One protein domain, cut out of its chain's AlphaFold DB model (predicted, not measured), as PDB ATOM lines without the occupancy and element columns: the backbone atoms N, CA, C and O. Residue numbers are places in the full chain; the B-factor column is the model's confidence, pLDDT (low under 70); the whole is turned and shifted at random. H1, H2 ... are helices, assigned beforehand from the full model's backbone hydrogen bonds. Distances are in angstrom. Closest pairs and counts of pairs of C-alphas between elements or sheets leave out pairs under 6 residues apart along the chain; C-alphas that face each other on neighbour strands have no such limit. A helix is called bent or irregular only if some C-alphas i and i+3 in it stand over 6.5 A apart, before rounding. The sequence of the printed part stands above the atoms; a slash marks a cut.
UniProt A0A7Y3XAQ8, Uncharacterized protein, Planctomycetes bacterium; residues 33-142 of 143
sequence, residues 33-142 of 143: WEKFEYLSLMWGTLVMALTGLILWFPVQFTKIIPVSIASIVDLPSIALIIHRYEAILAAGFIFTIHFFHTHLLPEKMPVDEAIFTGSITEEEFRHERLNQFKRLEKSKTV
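Overview. This is residues 33 to 142 of the 143 residues of an uncharacterized protein of Planctomycetes bacterium (UniProt A0A7Y3XAQ8). Two long helices, H1 and H4, lie side by side and run opposite ways as a long, slightly crossed pair; the short helices H2 and H3 lie in the connection at one end of it, and beyond the other end follows a loose string of three short helices, H5, H6 and H7. Residues 135 to 142, of which 135 to 140 belong to H7, stick out as a tail. The printed part has 110 residues, with seven named helices in the order H1 to H7 and no named strand: its class is all helix. It is extended, with a radius of gyration of the C-alphas of 21.8 A and spans of 69 by 34 by 20 A.

Along the chain. Find C-alpha 33 at (22.779, -8.884, 38.729); there H1 begins, residues 33 to 56, 33.1 A from first to last C-alpha. Next come H2, residues 58 to 62, 6.1 A, and H3, residues 67 to 70, 5.0 A. At C-alpha 75, (24.806, -4.262, 71.624), begins H4, residues 75 to 102, the longest helix at 37.1 A. Farther on are H5, residues 114 to 117, 5.0 A, and H6, residues 122 to 128, 10.0 A. H7, residues 130 to 140, 15.4 A, ends at C-alpha 140, (7.283, 4.687, 18.750).

Arrangement. Look first at H1 and H4, which touch at a shallow tilt of 31 degrees, opposite ways; their closest C-alphas, those of Thr 51 and Ala 79, are 4.8 A apart. H4 has a kink of 25 degrees near residue 94; it is neither bent nor irregular, but only just: C-alphas 95 and 98 are 6.3 A apart. H2 touches H4 at residues 75 to 76 alone, the closest C-alphas being those of Pro 58 and Pro 76, 5.8 A apart. H3 and H5 touch no helix. H6 and H7 are close but not clearly touching, at a steep tilt of 42 degrees, opposite ways, with the C-alphas of Arg 126 and Phe 133 closest at 5.9 A. H6 and H7 are apart from both H1 and H4. Each O i to N i+4 pair is within hydrogen-bond range in H1, H2, H6 and H7, and 22 of 24 are in H4; H3 and H5 are too short for such a pair, and their one O i to N i+3 pair is within range in H3 but not in H5.

Size, cuts and confidence. The C-alphas of Ser 68 and Thr 141, the two farthest apart, are 69.4 A from each other. The printed part has no cut. The link from H4 to H5, 11 residues, is long; the other links are tight. The mean pLDDT of the printed part is 91.8, and you will find values under 70 at residues 141 to 142.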
ATOM      1  N   TRP A  33      21.569  -9.258  37.991       88.44
ATOM      2  CA  TRP A  33      22.779  -8.884  38.729       88.44
ATOM      3  C   TRP A  33      22.795  -7.399  39.101       88.44
ATOM      4  O   TRP A  33      23.054  -7.079  40.251       88.44
ATOM      5  N   GLU A  34      22.419  -6.494  38.193       91.25
ATOM      6  CA  GLU A  34      22.345  -5.048  38.479       91.25
ATOM      7  C   GLU A  34      21.290  -4.740  39.551       91.25
ATOM      8  O   GLU A  34      21.475  -3.889  40.420       91.25
ATOM      9  N   LYS A  35      20.165  -5.467  39.519       93.19
ATOM     10  CA  LYS A  35      19.137  -5.397  40.567       93.19
ATOM     11  C   LYS A  35      19.680  -5.890  41.911       93.19
ATOM     12  O   LYS A  35      19.364  -5.306  42.948       93.19
ATOM     13  N   PHE A  36      20.481  -6.954  41.900       92.06
ATOM     14  CA  PHE A  36      21.134  -7.485  43.093       92.06
ATOM     15  C   PHE A  36      22.204  -6.531  43.641       92.06
ATOM     16  O   PHE A  36      22.241  -6.324  44.852       92.06
ATOM     17  N   GLU A  37      23.009  -5.900  42.782       92.31
ATOM     18  CA  GLU A  37      23.966  -4.850  43.161       92.31
ATOM     19  C   GLU A  37      23.244  -3.686  43.844       92.31
ATOM     20  O   GLU A  37      23.613  -3.285  44.948       92.31
ATOM     21  N   TYR A  38      22.149  -3.203  43.245       92.88
ATOM     22  CA  TYR A  38      21.330  -2.138  43.823       92.88
ATOM     23  C   TYR A  38      20.762  -2.511  45.202       92.88
ATOM     24  O   TYR A  38      20.816  -1.714  46.142       92.88
ATOM     25  N   LEU A  39      20.217  -3.725  45.345       93.06
ATOM     26  CA  LEU A  39      19.666  -4.194  46.617       93.06
ATOM     27  C   LEU A  39      20.756  -4.360  47.682       93.06
ATOM     28  O   LEU A  39      20.567  -3.924  48.817       93.06
ATOM     29  N   SER A  40      21.890  -4.953  47.306       92.69
ATOM     30  CA  SER A  40      23.040  -5.161  48.189       92.69
ATOM     31  C   SER A  40      23.609  -3.837  48.678       92.69
ATOM     32  O   SER A  40      23.854  -3.688  49.870       92.69
ATOM     33  N   LEU A  41      23.730  -2.836  47.801       93.12
ATOM     34  CA  LEU A  41      24.160  -1.491  48.180       93.12
ATOM     35  C   LEU A  41      23.203  -0.855  49.194       93.12
ATOM     36  O   LEU A  41      23.649  -0.291  50.193       93.12
ATOM     37  N   MET A  42      21.891  -0.940  48.952       94.38
ATOM     38  CA  MET A  42      20.886  -0.358  49.844       94.38
ATOM     39  C   MET A  42      20.914  -1.020  51.227       94.38
ATOM     40  O   MET A  42      20.930  -0.335  52.250       94.38
ATOM     41  N   TRP A  43      20.956  -2.353  51.254       95.12
ATOM     42  CA  TRP A  43      21.048  -3.129  52.487       95.12
ATOM     43  C   TRP A  43      22.353  -2.855  53.237       95.12
ATOM     44  O   TRP A  43      22.316  -2.504  54.416       95.12
ATOM     45  N   GLY A  44      23.489  -2.940  52.547       96.25
ATOM     46  CA  GLY A  44      24.803  -2.698  53.132       96.25
ATOM     47  C   GLY A  44      24.919  -1.283  53.686       96.25
ATOM     48  O   GLY A  44      25.367  -1.100  54.811       96.25
ATOM     49  N   THR A  45      24.405  -0.274  52.974       97.00
ATOM     50  CA  THR A  45      24.369   1.114  53.470       97.00
ATOM     51  C   THR A  45      23.557   1.227  54.758       97.00
ATOM     52  O   THR A  45      24.014   1.857  55.712       97.00
ATOM     53  N   LEU A  46      22.381   0.595  54.823       97.75
ATOM     54  CA  LEU A  46      21.550   0.586  56.028       97.75
ATOM     55  C   LEU A  46      22.280  -0.081  57.204       97.75
ATOM     56  O   LEU A  46      22.356   0.501  58.287       97.75
ATOM     57  N   VAL A  47      22.838  -1.277  56.998       98.25
ATOM     58  CA  VAL A  47      23.566  -2.026  58.035       98.25
ATOM     59  C   VAL A  47      24.780  -1.239  58.518       98.25
ATOM     60  O   VAL A  47      24.953  -1.073  59.727       98.25
ATOM     61  N   MET A  48      25.585  -0.704  57.599       98.25
ATOM     62  CA  MET A  48      26.772   0.091  57.909       98.25
ATOM     63  C   MET A  48      26.420   1.373  58.663       98.25
ATOM     64  O   MET A  48      27.075   1.685  59.656       98.25
ATOM     65  N   ALA A  49      25.366   2.085  58.256       98.25
ATOM     66  CA  ALA A  49      24.923   3.299  58.934       98.25
ATOM     67  C   ALA A  49      24.424   3.012  60.359       98.25
ATOM     68  O   ALA A  49      24.846   3.680  61.303       98.25
ATOM     69  N   LEU A  50      23.566   2.002  60.537       98.19
ATOM     70  CA  LEU A  50      23.007   1.655  61.848       98.19
ATOM     71  C   LEU A  50      24.084   1.158  62.814       98.19
ATOM     72  O   LEU A  50      24.192   1.647  63.938       98.19
ATOM     73  N   THR A  51      24.905   0.204  62.379       98.38
ATOM     74  CA  THR A  51      25.981  -0.336  63.218       98.38
ATOM     75  C   THR A  51      27.076   0.700  63.464       98.38
ATOM     76  O   THR A  51      27.562   0.808  64.586       98.38
ATOM     77  N   GLY A  52      27.401   1.532  62.472       98.19
ATOM     78  CA  GLY A  52      28.344   2.638  62.623       98.19
ATOM     79  C   GLY A  52      27.865   3.674  63.639       98.19
ATOM     80  O   GLY A  52      28.649   4.114  64.475       98.19
ATOM     81  N   LEU A  53      26.571   4.008  63.644       98.19
ATOM     82  CA  LEU A  53      25.991   4.920  64.631       98.19
ATOM     83  C   LEU A  53      26.062   4.348  66.057       98.19
ATOM     84  O   LEU A  53      26.396   5.080  66.989       98.19
ATOM     85  N   ILE A  54      25.806   3.043  66.218       97.88
ATOM     86  CA  ILE A  54      25.964   2.346  67.506       97.88
ATOM     87  C   ILE A  54      27.413   2.437  67.996       97.88
ATOM     88  O   ILE A  54      27.651   2.737  69.165       97.88
ATOM     89  N   LEU A  55      28.378   2.216  67.101       97.88
ATOM     90  CA  LEU A  55      29.807   2.256  67.417       97.88
ATOM     91  C   LEU A  55      30.344   3.671  67.644       97.88
ATOM     92  O   LEU A  55      31.324   3.833  68.368       97.88
ATOM     93  N   TRP A  56      29.706   4.693  67.069       98.19
ATOM     94  CA  TRP A  56      30.049   6.094  67.315       98.19
ATOM     95  C   TRP A  56      29.645   6.523  68.733       98.19
ATOM     96  O   TRP A  56      30.393   7.228  69.411       98.19
ATOM     97  N   PHE A  57      28.486   6.063  69.220       97.38
ATOM     98  CA  PHE A  57      27.938   6.433  70.533       97.38
ATOM     99  C   PHE A  57      27.716   5.219  71.456       97.38
ATOM    100  O   PHE A  57      26.605   5.008  71.956       97.38
ATOM    101  N   PRO A  58      28.753   4.410  71.735       95.00
ATOM    102  CA  PRO A  58      28.579   3.095  72.345       95.00
ATOM    103  C   PRO A  58      27.960   3.181  73.744       95.00
ATOM    104  O   PRO A  58      27.057   2.416  74.065       95.00
ATOM    105  N   VAL A  59      28.355   4.171  74.554       94.31
ATOM    106  CA  VAL A  59      27.828   4.367  75.918       94.31
ATOM    107  C   VAL A  59      26.330   4.680  75.907       94.31
ATOM    108  O   VAL A  59      25.587   4.209  76.767       94.31
ATOM    109  N   GLN A  60      25.874   5.493  74.956       94.94
ATOM    110  CA  GLN A  60      24.475   5.876  74.812       94.94
ATOM    111  C   GLN A  60      23.637   4.666  74.402       94.94
ATOM    112  O   GLN A  60      22.594   4.424  75.001       94.94
ATOM    113  N   PHE A  61      24.119   3.875  73.441       92.50
ATOM    114  CA  PHE A  61      23.410   2.691  72.966       92.50
ATOM    115  C   PHE A  61      23.386   1.551  73.991       92.50
ATOM    116  O   PHE A  61      22.358   0.889  74.122       92.50
ATOM    117  N   THR A  62      24.438   1.369  74.797       91.69
ATOM    118  CA  THR A  62      24.412   0.412  75.918       91.69
ATOM    119  C   THR A  62      23.325   0.757  76.939       91.69
ATOM    120  O   THR A  62      22.661  -0.140  77.445       91.69
ATOM    121  N   LYS A  63      23.084   2.048  77.213       91.19
ATOM    122  CA  LYS A  63      22.064   2.494  78.185       91.19
ATOM    123  C   LYS A  63      20.621   2.206  77.758       91.19
ATOM    124  O   LYS A  63      19.732   2.257  78.603       91.19
ATOM    125  N   ILE A  64      20.380   1.936  76.475       90.12
ATOM    126  CA  ILE A  64      19.047   1.584  75.959       90.12
ATOM    127  C   ILE A  64      18.681   0.146  76.354       90.12
ATOM    128  O   ILE A  64      17.503  -0.179  76.497       90.12
ATOM    129  N   ILE A  65      19.679  -0.720  76.550       88.88
ATOM    130  CA  ILE A  65      19.461  -2.117  76.914       88.88
ATOM    131  C   ILE A  65      19.125  -2.214  78.412       88.88
ATOM    132  O   ILE A  65      19.892  -1.726  79.246       88.88
ATOM    133  N   PRO A  66      18.004  -2.860  78.790       89.81
ATOM    134  CA  PRO A  66      17.678  -3.101  80.191       89.81
ATOM    135  C   PRO A  66      18.799  -3.849  80.918       89.81
ATOM    136  O   PRO A  66      19.376  -4.792  80.378       89.81
ATOM    137  N   VAL A  67      19.062  -3.490  82.177       86.50
ATOM    138  CA  VAL A  67      20.154  -4.074  82.984       86.50
ATOM    139  C   VAL A  67      20.054  -5.601  83.091       86.50
ATOM    140  O   VAL A  67      21.074  -6.283  83.053       86.50
ATOM    141  N   SER A  68      18.837  -6.151  83.161       88.06
ATOM    142  CA  SER A  68      18.603  -7.601  83.193       88.06
ATOM    143  C   SER A  68      19.041  -8.327  81.915       88.06
ATOM    144  O   SER A  68      19.289  -9.527  81.963       88.06
ATOM    145  N   ILE A  69      19.128  -7.614  80.790       89.00
ATOM    146  CA  ILE A  69      19.485  -8.144  79.467       89.00
ATOM    147  C   ILE A  69      20.947  -7.817  79.123       89.00
ATOM    148  O   ILE A  69      21.600  -8.592  78.428       89.00
ATOM    149  N   ALA A  70      21.488  -6.711  79.641       84.00
ATOM    150  CA  ALA A  70      22.847  -6.244  79.353       84.00
ATOM    151  C   ALA A  70      23.958  -7.224  79.784       84.00
ATOM    152  O   ALA A  70      25.061  -7.171  79.250       84.00
ATOM    153  N   SER A  71      23.683  -8.145  80.717       80.69
ATOM    154  CA  SER A  71      24.610  -9.223  81.102       80.69
ATOM    155  C   SER A  71      24.722 -10.348  80.065       80.69
ATOM    156  O   SER A  71      25.623 -11.179  80.164       80.69
ATOM    157  N   ILE A  72      23.808 -10.394  79.093       86.25
ATOM    158  CA  ILE A  72      23.709 -11.441  78.066       86.25
ATOM    159  C   ILE A  72      23.908 -10.844  76.665       86.25
ATOM    160  O   ILE A  72      24.476 -11.493  75.790       86.25
ATOM    161  N   VAL A  73      23.450  -9.607  76.445       88.31
ATOM    162  CA  VAL A  73      23.457  -8.938  75.139       88.31
ATOM    163  C   VAL A  73      24.267  -7.648  75.212       88.31
ATOM    164  O   VAL A  73      23.821  -6.651  75.778       88.31
ATOM    165  N   ASP A  74      25.432  -7.657  74.567       90.94
ATOM    166  CA  ASP A  74      26.276  -6.475  74.385       90.94
ATOM    167  C   ASP A  74      26.080  -5.888  72.978       90.94
ATOM    168  O   ASP A  74      26.660  -6.351  71.989       90.94
ATOM    169  N   LEU A  75      25.210  -4.877  72.888       92.94
ATOM    170  CA  LEU A  75      24.806  -4.262  71.624       92.94
ATOM    171  C   LEU A  75      25.996  -3.662  70.836       92.94
ATOM    172  O   LEU A  75      26.105  -3.977  69.647       92.94
ATOM    173  N   PRO A  76      26.909  -2.865  71.435       95.25
ATOM    174  CA  PRO A  76      28.134  -2.423  70.764       95.25
ATOM    175  C   PRO A  76      28.993  -3.556  70.195       95.25
ATOM    176  O   PRO A  76      29.448  -3.454  69.058       95.25
ATOM    177  N   SER A  77      29.191  -4.647  70.937       94.94
ATOM    178  CA  SER A  77      29.994  -5.778  70.448       94.94
ATOM    179  C   SER A  77      29.339  -6.488  69.263       94.94
ATOM    180  O   SER A  77      30.019  -6.833  68.294       94.94
ATOM    181  N   ILE A  78      28.014  -6.659  69.291       95.81
ATOM    182  CA  ILE A  78      27.256  -7.205  68.157       95.81
ATOM    183  C   ILE A  78      27.382  -6.281  66.941       95.81
ATOM    184  O   ILE A  78      27.698  -6.746  65.844       95.81
ATOM    185  N   ALA A  79      27.194  -4.973  67.136       97.56
ATOM    186  CA  ALA A  79      27.351  -3.985  66.075       97.56
ATOM    187  C   ALA A  79      28.767  -4.010  65.486       97.56
ATOM    188  O   ALA A  79      28.901  -3.977  64.269       97.56
ATOM    189  N   LEU A  80      29.810  -4.147  66.312       98.19
ATOM    190  CA  LEU A  80      31.202  -4.234  65.863       98.19
ATOM    191  C   LEU A  80      31.434  -5.439  64.952       98.19
ATOM    192  O   LEU A  80      32.069  -5.313  63.905       98.19
ATOM    193  N   ILE A  81      30.925  -6.606  65.351       98.19
ATOM    194  CA  ILE A  81      31.048  -7.835  64.566       98.19
ATOM    195  C   ILE A  81      30.360  -7.659  63.210       98.19
ATOM    196  O   ILE A  81      30.990  -7.895  62.179       98.19
ATOM    197  N   ILE A  82      29.103  -7.210  63.212       98.44
ATOM    198  CA  ILE A  82      28.318  -7.026  61.986       98.44
ATOM    199  C   ILE A  82      28.977  -5.979  61.083       98.44
ATOM    200  O   ILE A  82      29.228  -6.269  59.918       98.44
ATOM    201  N   HIS A  83      29.322  -4.805  61.618       98.50
ATOM    202  CA  HIS A  83      29.939  -3.715  60.858       98.50
ATOM    203  C   HIS A  83      31.240  -4.160  60.192       98.50
ATOM    204  O   HIS A  83      31.471  -3.881  59.022       98.50
ATOM    205  N   ARG A  84      32.091  -4.894  60.922       98.38
ATOM    206  CA  ARG A  84      33.364  -5.387  60.389       98.38
ATOM    207  C   ARG A  84      33.155  -6.366  59.237       98.38
ATOM    208  O   ARG A  84      33.837  -6.251  58.222       98.38
ATOM    209  N   TYR A  85      32.265  -7.344  59.400       98.31
ATOM    210  CA  TYR A  85      32.022  -8.332  58.348       98.31
ATOM    211  C   TYR A  85      31.329  -7.715  57.134       98.31
ATOM    212  O   TYR A  85      31.736  -8.002  56.011       98.31
ATOM    213  N   GLU A  86      30.364  -6.821  57.350       98.06
ATOM    214  CA  GLU A  86      29.693  -6.102  56.267       98.06
ATOM    215  C   GLU A  86      30.666  -5.185  55.519       98.06
ATOM    216  O   GLU A  86      30.662  -5.176  54.296       98.06
ATOM    217  N   ALA A  87      31.570  -4.483  56.212       97.50
ATOM    218  CA  ALA A  87      32.581  -3.643  55.567       97.50
ATOM    219  C   ALA A  87      33.497  -4.446  54.631       97.50
ATOM    220  O   ALA A  87      33.787  -4.008  53.518       97.50
ATOM    221  N   ILE A  88      33.940  -5.631  55.066       97.75
ATOM    222  CA  ILE A  88      34.769  -6.527  54.247       97.75
ATOM    223  C   ILE A  88      33.965  -7.057  53.058       97.75
ATOM    224  O   ILE A  88      34.473  -7.061  51.938       97.75
ATOM    225  N   LEU A  89      32.720  -7.482  53.288       96.19
ATOM    226  CA  LEU A  89      31.836  -7.983  52.237       96.19
ATOM    227  C   LEU A  89      31.542  -6.899  51.195       96.19
ATOM    228  O   LEU A  89      31.703  -7.149  50.005       96.19
ATOM    229  N   ALA A  90      31.188  -5.689  51.630       95.94
ATOM    230  CA  ALA A  90      30.910  -4.548  50.768       95.94
ATOM    231  C   ALA A  90      32.149  -4.130  49.967       95.94
ATOM    232  O   ALA A  90      32.064  -3.978  48.750       95.94
ATOM    233  N   ALA A  91      33.314  -4.006  50.614       95.62
ATOM    234  CA  ALA A  91      34.564  -3.695  49.922       95.62
ATOM    235  C   ALA A  91      34.914  -4.776  48.889       95.62
ATOM    236  O   ALA A  91      35.208  -4.459  47.738       95.62
ATOM    237  N   GLY A  92      34.828  -6.053  49.274       95.12
ATOM    238  CA  GLY A  92      35.066  -7.178  48.376       95.12
ATOM    239  C   GLY A  92      34.124  -7.156  47.176       95.12
ATOM    240  O   GLY A  92      34.582  -7.270  46.044       95.12
ATOM    241  N   PHE A  93      32.830  -6.944  47.402       92.81
ATOM    242  CA  PHE A  93      31.823  -6.885  46.346       92.81
ATOM    243  C   PHE A  93      32.055  -5.718  45.375       92.81
ATOM    244  O   PHE A  93      31.993  -5.913  44.163       92.81
ATOM    245  N   ILE A  94      32.384  -4.528  45.892       92.56
ATOM    246  CA  ILE A  94      32.674  -3.351  45.066       92.56
ATOM    247  C   ILE A  94      33.928  -3.590  44.214       92.56
ATOM    248  O   ILE A  94      33.880  -3.459  42.994       92.56
ATOM    249  N   PHE A  95      35.050  -3.978  44.825       91.69
ATOM    250  CA  PHE A  95      36.320  -4.113  44.100       91.69
ATOM    251  C   PHE A  95      36.401  -5.339  43.191       91.69
ATOM    252  O   PHE A  95      37.260  -5.384  42.315       91.69
ATOM    253  N   THR A  96      35.534  -6.328  43.391       90.56
ATOM    254  CA  THR A  96      35.418  -7.463  42.476       90.56
ATOM    255  C   THR A  96      34.269  -7.217  41.507       90.56
ATOM    256  O   THR A  96      34.481  -6.671  40.431       90.56
ATOM    257  N   ILE A  97      33.049  -7.572  41.886       89.50
ATOM    258  CA  ILE A  97      31.898  -7.640  40.987       89.50
ATOM    259  C   ILE A  97      31.616  -6.296  40.313       89.50
ATOM    260  O   ILE A  97      31.601  -6.227  39.085       89.50
ATOM    261  N   HIS A  98      31.464  -5.227  41.098       90.12
ATOM    262  CA  HIS A  98      31.084  -3.927  40.548       90.12
ATOM    263  C   HIS A  98      32.155  -3.393  39.589       90.12
ATOM    264  O   HIS A  98      31.855  -3.106  38.435       90.12
ATOM    265  N   PHE A  99      33.421  -3.337  40.018       90.25
ATOM    266  CA  PHE A  99      34.509  -2.834  39.172       90.25
ATOM    267  C   PHE A  99      34.698  -3.655  37.895       90.25
ATOM    268  O   PHE A  99      34.920  -3.075  36.832       90.25
ATOM    269  N   PHE A 100      34.574  -4.984  37.958       87.31
ATOM    270  CA  PHE A 100      34.656  -5.800  36.750       87.31
ATOM    271  C   PHE A 100      33.541  -5.479  35.754       87.31
ATOM    272  O   PHE A 100      33.825  -5.389  34.563       87.31
ATOM    273  N   HIS A 101      32.313  -5.260  36.226       84.31
ATOM    274  CA  HIS A 101      31.162  -4.998  35.362       84.31
ATOM    275  C   HIS A 101      31.072  -3.559  34.837       84.31
ATOM    276  O   HIS A 101      30.553  -3.352  33.744       84.31
ATOM    277  N   THR A 102      31.566  -2.565  35.578       84.50
ATOM    278  CA  THR A 102      31.361  -1.145  35.228       84.50
ATOM    279  C   THR A 102      32.627  -0.409  34.800       84.50
ATOM    280  O   THR A 102      32.533   0.622  34.130       84.50
ATOM    281  N   HIS A 103      33.810  -0.919  35.155       86.75
ATOM    282  CA  HIS A 103      35.087  -0.233  34.931       86.75
ATOM    283  C   HIS A 103      36.098  -1.043  34.116       86.75
ATOM    284  O   HIS A 103      36.935  -0.459  33.431       86.75
ATOM    285  N   LEU A 104      36.060  -2.376  34.197       86.44
ATOM    286  CA  LEU A 104      37.108  -3.235  33.629       86.44
ATOM    287  C   LEU A 104      36.643  -4.092  32.443       86.44
ATOM    288  O   LEU A 104      37.445  -4.858  31.907       86.44
ATOM    289  N   LEU A 105      35.388  -3.964  31.997       85.44
ATOM    290  CA  LEU A 105      34.969  -4.541  30.718       85.44
ATOM    291  C   LEU A 105      35.722  -3.850  29.572       85.44
ATOM    292  O   LEU A 105      35.756  -2.623  29.548       85.44
ATOM    293  N   PRO A 106      36.273  -4.588  28.589       86.19
ATOM    294  CA  PRO A 106      37.026  -3.988  27.482       86.19
ATOM    295  C   PRO A 106      36.260  -2.897  26.723       86.19
ATOM    296  O   PRO A 106      36.853  -1.913  26.299       86.19
ATOM    297  N   GLU A 107      34.944  -3.062  26.594       84.12
ATOM    298  CA  GLU A 107      34.029  -2.136  25.912       84.12
ATOM    299  C   GLU A 107      33.728  -0.872  26.737       84.12
ATOM    300  O   GLU A 107      33.286   0.133  26.190       84.12
ATOM    301  N   LYS A 108      33.971  -0.922  28.053       83.62
ATOM    302  CA  LYS A 108      33.619   0.112  29.035       83.62
ATOM    303  C   LYS A 108      34.831   0.666  29.788       83.62
ATOM    304  O   LYS A 108      34.674   1.486  30.681       83.62
ATOM    305  N   MET A 109      36.044   0.209  29.486       88.56
ATOM    306  CA  MET A 109      37.246   0.620  30.210       88.56
ATOM    307  C   MET A 109      37.617   2.069  29.858       88.56
ATOM    308  O   MET A 109      37.659   2.397  28.671       88.56
ATOM    309  N   PRO A 110      37.962   2.938  30.834       87.88
ATOM    310  CA  PRO A 110      38.118   2.698  32.282       87.88
ATOM    311  C   PRO A 110      36.843   2.907  33.124       87.88
ATOM    312  O   PRO A 110      36.845   2.665  34.332       87.88
ATOM    313  N   VAL A 111      35.774   3.422  32.522       89.44
ATOM    314  CA  VAL A 111      34.461   3.619  33.140       89.44
ATOM    315  C   VAL A 111      33.399   3.704  32.052       89.44
ATOM    316  O   VAL A 111      33.617   4.346  31.026       89.44
ATOM    317  N   ASP A 112      32.235   3.108  32.298       90.00
ATOM    318  CA  ASP A 112      31.075   3.302  31.436       90.00
ATOM    319  C   ASP A 112      30.641   4.782  31.408       90.00
ATOM    320  O   ASP A 112      30.128   5.316  32.394       90.00
ATOM    321  N   GLU A 113      30.824   5.452  30.267       89.88
ATOM    322  CA  GLU A 113      30.505   6.875  30.084       89.88
ATOM    323  C   GLU A 113      29.014   7.199  30.256       89.88
ATOM    324  O   GLU A 113      28.656   8.358  30.503       89.88
ATOM    325  N   ALA A 114      28.134   6.193  30.187       90.44
ATOM    326  CA  ALA A 114      26.705   6.361  30.428       90.44
ATOM    327  C   ALA A 114      26.407   6.945  31.819       90.44
ATOM    328  O   ALA A 114      25.382   7.607  31.994       90.44
ATOM    329  N   ILE A 115      27.309   6.772  32.798       90.94
ATOM    330  CA  ILE A 115      27.179   7.387  34.127       90.94
ATOM    331  C   ILE A 115      27.216   8.923  34.080       90.94
ATOM    332  O   ILE A 115      26.590   9.577  34.912       90.94
ATOM    333  N   PHE A 116      27.914   9.504  33.100       94.25
ATOM    334  CA  PHE A 116      28.057  10.952  32.946       94.25
ATOM    335  C   PHE A 116      27.104  11.517  31.897       94.25
ATOM    336  O   PHE A 116      26.541  12.593  32.085       94.25
ATOM    337  N   THR A 117      26.931  10.801  30.786       94.12
ATOM    338  CA  THR A 117      26.148  11.283  29.640       94.12
ATOM    339  C   THR A 117      24.668  10.921  29.743       94.12
ATOM    340  O   THR A 117      23.824  11.592  29.153       94.12
ATOM    341  N   GLY A 118      24.334   9.854  30.477       91.94
ATOM    342  CA  GLY A 118      22.988   9.285  30.516       91.94
ATOM    343  C   GLY A 118      22.543   8.648  29.193       91.94
ATOM    344  O   GLY A 118      21.355   8.364  29.031       91.94
ATOM    345  N   SER A 119      23.463   8.438  28.245       90.81
ATOM    346  CA  SER A 119      23.175   7.936  26.900       90.81
ATOM    347  C   SER A 119      24.120   6.811  26.498       90.81
ATOM    348  O   SER A 119      25.273   6.797  26.911       90.81
ATOM    349  N   ILE A 120      23.625   5.907  25.655       92.00
ATOM    350  CA  ILE A 120      24.379   4.802  25.053       92.00
ATOM    351  C   ILE A 120      24.079   4.737  23.556       92.00
ATOM    352  O   ILE A 120      23.066   5.280  23.097       92.00
ATOM    353  N   THR A 121      24.943   4.076  22.789       92.81
ATOM    354  CA  THR A 121      24.708   3.895  21.351       92.81
ATOM    355  C   THR A 121      23.539   2.936  21.101       92.81
ATOM    356  O   THR A 121      23.203   2.092  21.930       92.81
ATOM    357  N   GLU A 122      22.885   3.046  19.942       92.50
ATOM    358  CA  GLU A 122      21.770   2.151  19.602       92.50
ATOM    359  C   GLU A 122      22.222   0.690  19.431       92.50
ATOM    360  O   GLU A 122      21.470  -0.230  19.753       92.50
ATOM    361  N   GLU A 123      23.440   0.474  18.929       92.25
ATOM    362  CA  GLU A 123      24.043  -0.853  18.785       92.25
ATOM    363  C   GLU A 123      24.232  -1.524  20.148       92.25
ATOM    364  O   GLU A 123      23.719  -2.620  20.376       92.25
ATOM    365  N   GLU A 124      24.878  -0.820  21.075       90.44
ATOM    366  CA  GLU A 124      25.074  -1.266  22.451       90.44
ATOM    367  C   GLU A 124      23.732  -1.540  23.137       90.44
ATOM    368  O   GLU A 124      23.522  -2.598  23.732       90.44
ATOM    369  N   PHE A 125      22.761  -0.641  22.962       91.94
ATOM    370  CA  PHE A 125      21.438  -0.805  23.546       91.94
ATOM    371  C   PHE A 125      20.702  -2.047  23.019       91.94
ATOM    372  O   PHE A 125      20.043  -2.755  23.787       91.94
ATOM    373  N   ARG A 126      20.821  -2.342  21.717       92.12
ATOM    374  CA  ARG A 126      20.279  -3.570  21.118       92.12
ATOM    375  C   ARG A 126      20.983  -4.819  21.629       92.12
ATOM    376  O   ARG A 126      20.309  -5.827  21.836       92.12
ATOM    377  N   HIS A 127      22.297  -4.761  21.813       89.69
ATOM    378  CA  HIS A 127      23.093  -5.898  22.263       89.69
ATOM    379  C   HIS A 127      22.844  -6.229  23.740       89.69
ATOM    380  O   HIS A 127      22.595  -7.384  24.084       89.69
ATOM    381  N   GLU A 128      22.858  -5.226  24.615       88.94
ATOM    382  CA  GLU A 128      22.765  -5.432  26.060       88.94
ATOM    383  C   GLU A 128      21.320  -5.528  26.565       88.94
ATOM    384  O   GLU A 128      21.038  -6.270  27.505       88.94
ATOM    385  N   ARG A 129      20.387  -4.779  25.958       91.94
ATOM    386  CA  ARG A 129      19.036  -4.533  26.504       91.94
ATOM    387  C   ARG A 129      17.934  -4.762  25.468       91.94
ATOM    388  O   ARG A 129      16.965  -3.998  25.373       91.94
ATOM    389  N   LEU A 130      18.049  -5.847  24.701       93.75
ATOM    390  CA  LEU A 130      17.201  -6.127  23.539       93.75
ATOM    391  C   LEU A 130      15.690  -6.071  23.826       93.75
ATOM    392  O   LEU A 130      14.920  -5.564  23.007       93.75
ATOM    393  N   ASN A 131      15.228  -6.553  24.984       93.25
ATOM    394  CA  ASN A 131      13.795  -6.506  25.298       93.25
ATOM    395  C   ASN A 131      13.299  -5.091  25.602       93.25
ATOM    396  O   ASN A 131      12.158  -4.757  25.270       93.25
ATOM    397  N   GLN A 132      14.147  -4.246  26.193       93.00
ATOM    398  CA  GLN A 132      13.825  -2.834  26.359       93.00
ATOM    399  C   GLN A 132      13.786  -2.133  24.999       93.00
ATOM    400  O   GLN A 132      12.841  -1.386  24.737       93.00
ATOM    401  N   PHE A 133      14.762  -2.417  24.132       94.25
ATOM    402  CA  PHE A 133      14.822  -1.884  22.773       94.25
ATOM    403  C   PHE A 133      13.540  -2.198  21.987       94.25
ATOM    404  O   PHE A 133      12.832  -1.279  21.574       94.25
ATOM    405  N   LYS A 134      13.170  -3.485  21.884       93.81
ATOM    406  CA  LYS A 134      11.960  -3.952  21.175       93.81
ATOM    407  C   LYS A 134      10.682  -3.278  21.689       93.81
ATOM    408  O   LYS A 134       9.788  -2.937  20.916       93.81
ATOM    409  N   ARG A 135      10.571  -3.075  23.008       92.44
ATOM    410  CA  ARG A 135       9.407  -2.413  23.616       92.44
ATOM    411  C   ARG A 135       9.329  -0.932  23.246       92.44
ATOM    412  O   ARG A 135       8.236  -0.445  22.961       92.44
ATOM    413  N   LEU A 136      10.461  -0.228  23.252       90.88
ATOM    414  CA  LEU A 136      10.519   1.187  22.881       90.88
ATOM    415  C   LEU A 136      10.252   1.392  21.389       90.88
ATOM    416  O   LEU A 136       9.479   2.278  21.036       90.88
ATOM    417  N   GLU A 137      10.816   0.546  20.529       91.44
ATOM    418  CA  GLU A 137      10.547   0.553  19.089       91.44
ATOM    419  C   GLU A 137       9.048   0.382  18.813       91.44
ATOM    420  O   GLU A 137       8.437   1.236  18.174       91.44
ATOM    421  N   LYS A 138       8.416  -0.630  19.420       91.12
ATOM    422  CA  LYS A 138       6.968  -0.841  19.297       91.12
ATOM    423  C   LYS A 138       6.151   0.361  19.780       91.12
ATOM    424  O   LYS A 138       5.129   0.665  19.182       91.12
ATOM    425  N   SER A 139       6.575   1.037  20.851       87.94
ATOM    426  CA  SER A 139       5.863   2.218  21.358       87.94
ATOM    427  C   SER A 139       5.966   3.435  20.434       87.94
ATOM    428  O   SER A 139       5.003   4.186  20.334       87.94
ATOM    429  N   LYS A 140       7.092   3.602  19.724       80.81
ATOM    430  CA  LYS A 140       7.283   4.687  18.750       80.81
ATOM    431  C   LYS A 140       6.432   4.496  17.494       80.81
ATOM    432  O   LYS A 140       5.995   5.479  16.925       80.81
ATOM    433  N   THR A 141       6.185   3.254  17.084       63.75
ATOM    434  CA  THR A 141       5.377   2.934  15.893       63.75
ATOM    435  C   THR A 141       3.863   3.072  16.127       63.75
ATOM    436  O   THR A 141       3.090   3.010  15.178       63.75
ATOM    437  N   VAL A 142       3.420   3.213  17.381       58.47
ATOM    438  CA  VAL A 142       1.994   3.307  17.762       58.47
ATOM    439  C   VAL A 142       1.556   4.760  18.038       58.47
ATOM    440  O   VAL A 142       0.369   5.003  18.246       58.47
TER     441      VAL A 142